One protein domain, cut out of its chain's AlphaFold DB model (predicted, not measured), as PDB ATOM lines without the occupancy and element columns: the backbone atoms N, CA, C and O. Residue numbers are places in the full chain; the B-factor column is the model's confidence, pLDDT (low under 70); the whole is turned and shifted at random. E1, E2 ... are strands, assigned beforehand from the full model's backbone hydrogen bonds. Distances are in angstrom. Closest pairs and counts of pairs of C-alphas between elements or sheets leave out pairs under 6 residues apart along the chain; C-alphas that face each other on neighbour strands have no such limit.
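Overview. This is residues 31 to 89 of the 369 residues of an uncharacterized protein of Onchocerca volvulus (UniProt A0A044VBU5). This domain has little regular structure: two strand hairpins, E1 with E2 and E3 with E4, join through E2 and E4 into one strongly twisted sheet, curled like part of a barrel. Of 59 printed residues, 23 are in the four named strands; the class is all strand. The sheet's order is E1, E2, E4, E3, all antiparallel. The whole is compact, radius of gyration of the C-alphas 10.6 A, spanning 31 by 23 by 17 A.

Arrangement. Start at E2, residues 52 to 59, which bends by 61 degrees at residue 55. Before the bend it pairs with E1, residues 46 to 49; within hydrogen-bond range, N 47 and O 54 are 2.9 A apart. Residues 56 to 59 pair with E4, residues 80 to 85; look for N 57 and O 83, 2.9 A. E4 also neighbours edge strand E3, residues 71 to 75, with N 74 and O 82 at 2.8 A.

Along the chain. Find C-alpha 46, where E1 begins, at (190.919, 153.609, 100.515). E2 runs 18.7 A; E4 runs 15.2 A to C-alpha 85 at (194.024, 147.087, 108.034).

Size, cuts and confidence. The printed part has no cut. The E2 to E3 link is long, 11 residues. Residues 31 to 32 and 87 to 89 have pLDDT under 70.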
ATOM      1  N   ALA A  31     199.888 146.906 105.216       56.03
ATOM      2  CA  ALA A  31     198.672 147.187 104.418       56.03
ATOM      3  C   ALA A  31     198.726 148.428 103.491       56.03
ATOM      4  O   ALA A  31     197.697 148.937 103.048       56.03
ATOM      5  N   GLN A  32     199.912 148.978 103.250       63.33
ATOM      6  CA  GLN A  32     200.118 150.322 102.726       63.33
ATOM      7  C   GLN A  32     199.969 150.336 101.200       63.33
ATOM      8  O   GLN A  32     200.933 150.119 100.466       63.33
ATOM      9  N   ARG A  33     198.756 150.638 100.722       71.84
ATOM     10  CA  ARG A  33     198.424 150.713  99.286       71.84
ATOM     11  C   ARG A  33     199.101 151.887  98.562       71.84
ATOM     12  O   ARG A  33     199.192 151.887  97.337       71.84
ATOM     13  N   GLY A  34     199.633 152.855  99.307       80.46
ATOM     14  CA  GLY A  34     200.480 153.936  98.795       80.46
ATOM     15  C   GLY A  34     200.637 155.093  99.790       80.46
ATOM     16  O   GLY A  34     200.084 155.036 100.890       80.46
ATOM     17  N   PRO A  35     201.384 156.154  99.437       84.57
ATOM     18  CA  PRO A  35     201.297 157.446 100.115       84.57
ATOM     19  C   PRO A  35     200.025 158.196  99.685       84.57
ATOM     20  O   PRO A  35     199.573 158.049  98.547       84.57
ATOM     21  N   CYS A  36     199.485 159.059 100.547       85.98
ATOM     22  CA  CYS A  36     198.392 159.946 100.149       85.98
ATOM     23  C   CYS A  36     198.881 161.037  99.184       85.98
ATOM     24  O   CYS A  36     199.941 161.636  99.375       85.98
ATOM     25  N   ILE A  37     198.060 161.379  98.190       84.58
ATOM     26  CA  ILE A  37     198.298 162.491  97.266       84.58
ATOM     27  C   ILE A  37     197.251 163.567  97.562       84.58
ATOM     28  O   ILE A  37     196.061 163.359  97.357       84.58
ATOM     29  N   ASN A  38     197.683 164.720  98.085       85.17
ATOM     30  CA  ASN A  38     196.808 165.820  98.535       85.17
ATOM     31  C   ASN A  38     195.740 165.422  99.586       85.17
ATOM     32  O   ASN A  38     194.721 166.097  99.710       85.17
ATOM     33  N   GLY A  39     195.975 164.350 100.354       82.44
ATOM     34  CA  GLY A  39     195.004 163.797 101.311       82.44
ATOM     35  C   GLY A  39     194.014 162.793 100.706       82.44
ATOM     36  O   GLY A  39     193.052 162.410 101.369       82.44
ATOM     37  N   GLU A  40     194.239 162.359  99.464       85.30
ATOM     38  CA  GLU A  40     193.431 161.356  98.767       85.30
ATOM     39  C   GLU A  40     194.269 160.134  98.369       85.30
ATOM     40  O   GLU A  40     195.501 160.192  98.330       85.30
ATOM     41  N   CYS A  41     193.590 159.025  98.085       86.24
ATOM     42  CA  CYS A  41     194.199 157.744  97.742       86.24
ATOM     43  C   CYS A  41     193.927 157.363  96.285       86.24
ATOM     44  O   CYS A  41     193.004 157.873  95.655       86.24
ATOM     45  N   THR A  42     194.758 156.476  95.734       84.77
ATOM     46  CA  THR A  42     194.672 156.035  94.331       84.77
ATOM     47  C   THR A  42     193.470 155.140  94.037       84.77
ATOM     48  O   THR A  42     193.090 155.014  92.876       84.77
ATOM     49  N   LEU A  43     192.887 154.522  95.067       85.65
ATOM     50  CA  LEU A  43     191.633 153.779  95.000       85.65
ATOM     51  C   LEU A  43     190.585 154.508  95.847       85.65
ATOM     52  O   LEU A  43     190.874 154.923  96.967       85.65
ATOM     53  N   GLU A  44     189.363 154.637  95.332       82.14
ATOM     54  CA  GLU A  44     188.261 155.338  96.018       82.14
ATOM     55  C   GLU A  44     187.719 154.573  97.246       82.14
ATOM     56  O   GLU A  44     187.010 155.147  98.073       82.14
ATOM     57  N   SER A  45     188.079 153.291  97.383       84.01
ATOM     58  CA  SER A  45     187.849 152.462  98.574       84.01
ATOM     59  C   SER A  45     188.688 152.882  99.781       84.01
ATOM     60  O   SER A  45     188.290 152.648 100.922       84.01
ATOM     61  N   ASP A  46     189.862 153.458  99.524       87.86
ATOM     62  CA  ASP A  46     190.919 153.609 100.515       87.86
ATOM     63  C   ASP A  46     190.812 154.946 101.249       87.86
ATOM     64  O   ASP A  46     190.376 155.965 100.707       87.86
ATOM     65  N   GLU A  47     191.271 154.957 102.496       89.62
ATOM     66  CA  GLU A  47     191.280 156.147 103.339       89.62
ATOM     67  C   GLU A  47     192.700 156.590 103.686       89.62
ATOM     68  O   GLU A  47     193.601 155.781 103.916       89.62
ATOM     69  N   CYS A  48     192.888 157.912 103.721       89.13
ATOM     70  CA  CYS A  48     194.169 158.522 104.045       89.13
ATOM     71  C   CYS A  48     194.326 158.673 105.563       89.13
ATOM     72  O   CYS A  48     193.571 159.409 106.207       89.13
ATOM     73  N   TYR A  49     195.348 158.030 106.125       87.95
ATOM     74  CA  TYR A  49     195.702 158.110 107.539       87.95
ATOM     75  C   TYR A  49     197.225 158.224 107.698       87.95
ATOM     76  O   TYR A  49     197.975 157.426 107.141       87.95
ATOM     77  N   ASN A  50     197.698 159.232 108.442       86.23
ATOM     78  CA  ASN A  50     199.129 159.528 108.639       86.23
ATOM     79  C   ASN A  50     199.956 159.529 107.328       86.23
ATOM     80  O   ASN A  50     200.997 158.884 107.238       86.23
ATOM     81  N   ASP A  51     199.460 160.242 106.309       84.64
ATOM     82  CA  ASP A  51     200.039 160.359 104.956       84.64
ATOM     83  C   ASP A  51     200.182 159.035 104.170       84.64
ATOM     84  O   ASP A  51     200.839 158.994 103.125       84.64
ATOM     85  N   GLN A  52     199.515 157.960 104.608       85.83
ATOM     86  CA  GLN A  52     199.461 156.669 103.916       85.83
ATOM     87  C   GLN A  52     198.021 156.208 103.652       85.83
ATOM     88  O   GLN A  52     197.089 156.560 104.373       85.83
ATOM     89  N   CYS A  53     197.854 155.417 102.596       88.50
ATOM     90  CA  CYS A  53     196.575 154.884 102.145       88.50
ATOM     91  C   CYS A  53     196.360 153.459 102.645       88.50
ATOM     92  O   CYS A  53     197.201 152.583 102.418       88.50
ATOM     93  N   TYR A  54     195.212 153.254 103.287       88.31
ATOM     94  CA  TYR A  54     194.807 151.986 103.879       88.31
ATOM     95  C   TYR A  54     193.425 151.565 103.386       88.31
ATOM     96  O   TYR A  54     192.544 152.395 103.150       88.31
ATOM     97  N   GLU A  55     193.232 150.256 103.275       87.96
ATOM     98  CA  GLU A  55     191.929 149.652 103.014       87.96
ATOM     99  C   GLU A  55     191.031 149.720 104.254       87.96
ATOM    100  O   GLU A  55     191.466 149.412 105.368       87.96
ATOM    101  N   VAL A  56     189.775 150.119 104.045       89.29
ATOM    102  CA  VAL A  56     188.746 150.187 105.087       89.29
ATOM    103  C   VAL A  56     187.996 148.859 105.145       89.29
ATOM    104  O   VAL A  56     187.383 148.462 104.157       89.29
ATOM    105  N   VAL A  57     188.005 148.200 106.305       88.31
ATOM    106  CA  VAL A  57     187.283 146.928 106.523       88.31
ATOM    107  C   VAL A  57     185.861 147.118 107.050       88.31
ATOM    108  O   VAL A  57     185.027 146.232 106.903       88.31
ATOM    109  N   GLY A  58     185.563 148.271 107.651       88.74
ATOM    110  CA  GLY A  58     184.246 148.587 108.198       88.74
ATOM    111  C   GLY A  58     184.279 149.787 109.141       88.74
ATOM    112  O   GLY A  58     185.296 150.473 109.248       88.74
ATOM    113  N   ASP A  59     183.176 150.013 109.850       89.28
ATOM    114  CA  ASP A  59     183.048 151.060 110.866       89.28
ATOM    115  C   ASP A  59     183.210 150.467 112.278       89.28
ATOM    116  O   ASP A  59     182.604 149.446 112.606       89.28
ATOM    117  N   CYS A  60     183.974 151.127 113.151       88.11
ATOM    118  CA  CYS A  60     184.007 150.797 114.577       88.11
ATOM    119  C   CYS A  60     182.907 151.551 115.336       88.11
ATOM    120  O   CYS A  60     182.645 152.732 115.110       88.11
ATOM    121  N   SER A  61     182.288 150.889 116.316       79.63
ATOM    122  CA  SER A  61     181.312 151.520 117.212       79.63
ATOM    123  C   SER A  61     181.536 151.097 118.665       79.63
ATOM    124  O   SER A  61     182.057 150.020 118.946       79.63
ATOM    125  N   GLY A  62     181.195 151.973 119.614       73.68
ATOM    126  CA  GLY A  62     181.489 151.749 121.031       73.68
ATOM    127  C   GLY A  62     182.954 152.034 121.386       73.68
ATOM    128  O   GLY A  62     183.449 153.132 121.140       73.68
ATOM    129  N   GLU A  63     183.644 151.071 121.997       75.44
ATOM    130  CA  GLU A  63     184.959 151.251 122.647       75.44
ATOM    131  C   GLU A  63     186.159 151.249 121.671       75.44
ATOM    132  O   GLU A  63     187.238 150.770 122.005       75.44
ATOM    133  N   LYS A  64     185.979 151.792 120.456       78.24
ATOM    134  CA  LYS A  64     186.971 151.784 119.358       78.24
ATOM    135  C   LYS A  64     187.491 150.378 118.985       78.24
ATOM    136  O   LYS A  64     188.648 150.215 118.608       78.24
ATOM    137  N   GLN A  65     186.630 149.364 119.061       82.03
ATOM    138  CA  GLN A  65     186.963 147.991 118.678       82.03
ATOM    139  C   GLN A  65     186.568 147.694 117.222       82.03
ATOM    140  O   GLN A  65     185.542 148.180 116.743       82.03
ATOM    141  N   CYS A  66     187.387 146.889 116.545       86.87
ATOM    142  CA  CYS A  66     187.194 146.401 115.178       86.87
ATOM    143  C   CYS A  66     186.984 144.879 115.158       86.87
ATOM    144  O   CYS A  66     187.302 144.198 116.135       86.87
ATOM    145  N   GLU A  67     186.455 144.346 114.054       83.67
ATOM    146  CA  GLU A  67     186.166 142.910 113.904       83.67
ATOM    147  C   GLU A  67     187.434 142.058 113.702       83.67
ATOM    148  O   GLU A  67     187.515 140.941 114.212       83.67
ATOM    149  N   HIS A  68     188.462 142.597 113.035       82.33
ATOM    150  CA  HIS A  68     189.727 141.898 112.794       82.33
ATOM    151  C   HIS A  68     190.843 142.365 113.744       82.33
ATOM    152  O   HIS A  68     191.055 143.565 113.922       82.33
ATOM    153  N   ASN A  69     191.613 141.421 114.297       78.84
ATOM    154  CA  ASN A  69     192.675 141.708 115.275       78.84
ATOM    155  C   ASN A  69     193.835 142.563 114.721       78.84
ATOM    156  O   ASN A  69     194.432 143.327 115.475       78.84
ATOM    157  N   ASP A  70     194.137 142.467 113.421       82.58
ATOM    158  CA  ASP A  70     195.163 143.273 112.736       82.58
ATOM    159  C   ASP A  70     194.593 144.567 112.104       82.58
ATOM    160  O   ASP A  70     195.198 145.143 111.193       82.58
ATOM    161  N   SER A  71     193.434 145.045 112.584       86.87
ATOM    162  CA  SER A  71     192.823 146.316 112.169       86.87
ATOM    163  C   SER A  71     192.682 147.321 113.322       86.87
ATOM    164  O   SER A  71     192.425 146.941 114.464       86.87
ATOM    165  N   GLU A  72     192.856 148.615 113.031       88.59
ATOM    166  CA  GLU A  72     192.809 149.707 114.019       88.59
ATOM    167  C   GLU A  72     191.657 150.686 113.745       88.59
ATOM    168  O   GLU A  72     191.392 151.053 112.599       88.59
ATOM    169  N   CYS A  73     190.989 151.133 114.816       91.52
ATOM    170  CA  CYS A  73     189.873 152.078 114.774       91.52
ATOM    171  C   CYS A  73     190.347 153.544 114.757       91.52
ATOM    172  O   CYS A  73     190.588 154.168 115.803       91.52
ATOM    173  N   VAL A  74     190.429 154.118 113.560       90.26
ATOM    174  CA  VAL A  74     190.983 155.450 113.293       90.26
ATOM    175  C   VAL A  74     189.914 156.488 112.941       90.26
ATOM    176  O   VAL A  74     188.767 156.180 112.615       90.26
ATOM    177  N   ASP A  75     190.320 157.754 113.005       89.45
ATOM    178  CA  ASP A  75     189.546 158.910 112.562       89.45
ATOM    179  C   ASP A  75     190.352 159.632 111.467       89.45
ATOM    180  O   ASP A  75     191.474 160.080 111.720       89.45
ATOM    181  N   THR A  76     189.811 159.717 110.248       85.28
ATOM    182  CA  THR A  76     190.444 160.375 109.091       85.28
ATOM    183  C   THR A  76     189.795 161.727 108.796       85.28
ATOM    184  O   THR A  76     188.830 162.145 109.436       85.28
ATOM    185  N   ALA A  77     190.322 162.441 107.799       82.38
ATOM    186  CA  ALA A  77     189.731 163.696 107.339       82.38
ATOM    187  C   ALA A  77     188.380 163.518 106.609       82.38
ATOM    188  O   ALA A  77     187.658 164.504 106.448       82.38
ATOM    189  N   LYS A  78     188.042 162.297 106.156       84.54
ATOM    190  CA  LYS A  78     186.809 161.995 105.402       84.54
ATOM    191  C   LYS A  78     185.810 161.137 106.189       84.54
ATOM    192  O   LYS A  78     184.609 161.372 106.061       84.54
ATOM    193  N   LYS A  79     186.274 160.183 107.006       84.77
ATOM    194  CA  LYS A  79     185.432 159.281 107.814       84.77
ATOM    195  C   LYS A  79     185.930 159.231 109.268       84.77
ATOM    196  O   LYS A  79     187.130 159.253 109.509       84.77
ATOM    197  N   MET A  80     185.021 159.146 110.241       86.39
ATOM    198  CA  MET A  80     185.360 158.983 111.668       86.39
ATOM    199  C   MET A  80     184.876 157.630 112.180       86.39
ATOM    200  O   MET A  80     183.777 157.214 111.822       86.39
ATOM    201  N   ASN A  81     185.633 157.016 113.088       89.19
ATOM    202  CA  ASN A  81     185.427 155.656 113.589       89.19
ATOM    203  C   ASN A  81     185.379 154.613 112.456       89.19
ATOM    204  O   ASN A  81     184.430 153.839 112.356       89.19
ATOM    205  N   ILE A  82     186.423 154.571 111.627       90.80
ATOM    206  CA  ILE A  82     186.619 153.491 110.651       90.80
ATOM    207  C   ILE A  82     187.693 152.516 111.115       90.80
ATOM    208  O   ILE A  82     188.658 152.905 111.768       90.80
ATOM    209  N   CYS A  83     187.549 151.259 110.728       91.42
ATOM    210  CA  CYS A  83     188.558 150.229 110.901       91.42
ATOM    211  C   CYS A  83     189.408 150.122 109.633       91.42
ATOM    212  O   CYS A  83     188.871 149.917 108.542       91.42
ATOM    213  N   ILE A  84     190.728 150.240 109.781       90.29
ATOM    214  CA  ILE A  84     191.698 150.054 108.695       90.29
ATOM    215  C   ILE A  84     192.610 148.859 108.971       90.29
ATOM    216  O   ILE A  84     193.014 148.642 110.112       90.29
ATOM    217  N   TRP A  85     192.974 148.105 107.934       85.28
ATOM    218  CA  TRP A  85     194.024 147.087 108.034       85.28
ATOM    219  C   TRP A  85     195.374 147.738 108.381       85.28
ATOM    220  O   TRP A  85     195.805 148.652 107.684       85.28
ATOM    221  N   LEU A  86     196.086 147.254 109.407       73.57
ATOM    222  CA  LEU A  86     197.482 147.654 109.666       73.57
ATOM    223  C   LEU A  86     198.481 146.790 108.882       73.57
ATOM    224  O   LEU A  86     199.544 147.256 108.466       73.57
ATOM    225  N   ARG A  87     198.127 145.529 108.644       67.88
ATOM    226  CA  ARG A  87     198.820 144.588 107.754       67.88
ATOM    227  C   ARG A  87     197.827 144.088 106.727       67.88
ATOM    228  O   ARG A  87     196.642 144.017 107.034       67.88
ATOM    229  N   THR A  88     198.295 143.749 105.527       57.69
ATOM    230  CA  THR A  88     197.462 142.937 104.633       57.69
ATOM    231  C   THR A  88     197.035 141.701 105.423       57.69
ATOM    232  O   THR A  88     197.925 141.097 106.037       57.69
ATOM    233  N   PRO A  89     195.745 141.323 105.444       51.52
ATOM    234  CA  PRO A  89     195.377 140.041 106.007       51.52
ATOM    235  C   PRO A  89     196.197 138.993 105.267       51.52
ATOM    236  O   PRO A  89     196.175 138.917 104.038       51.52
TER     237      PRO A  89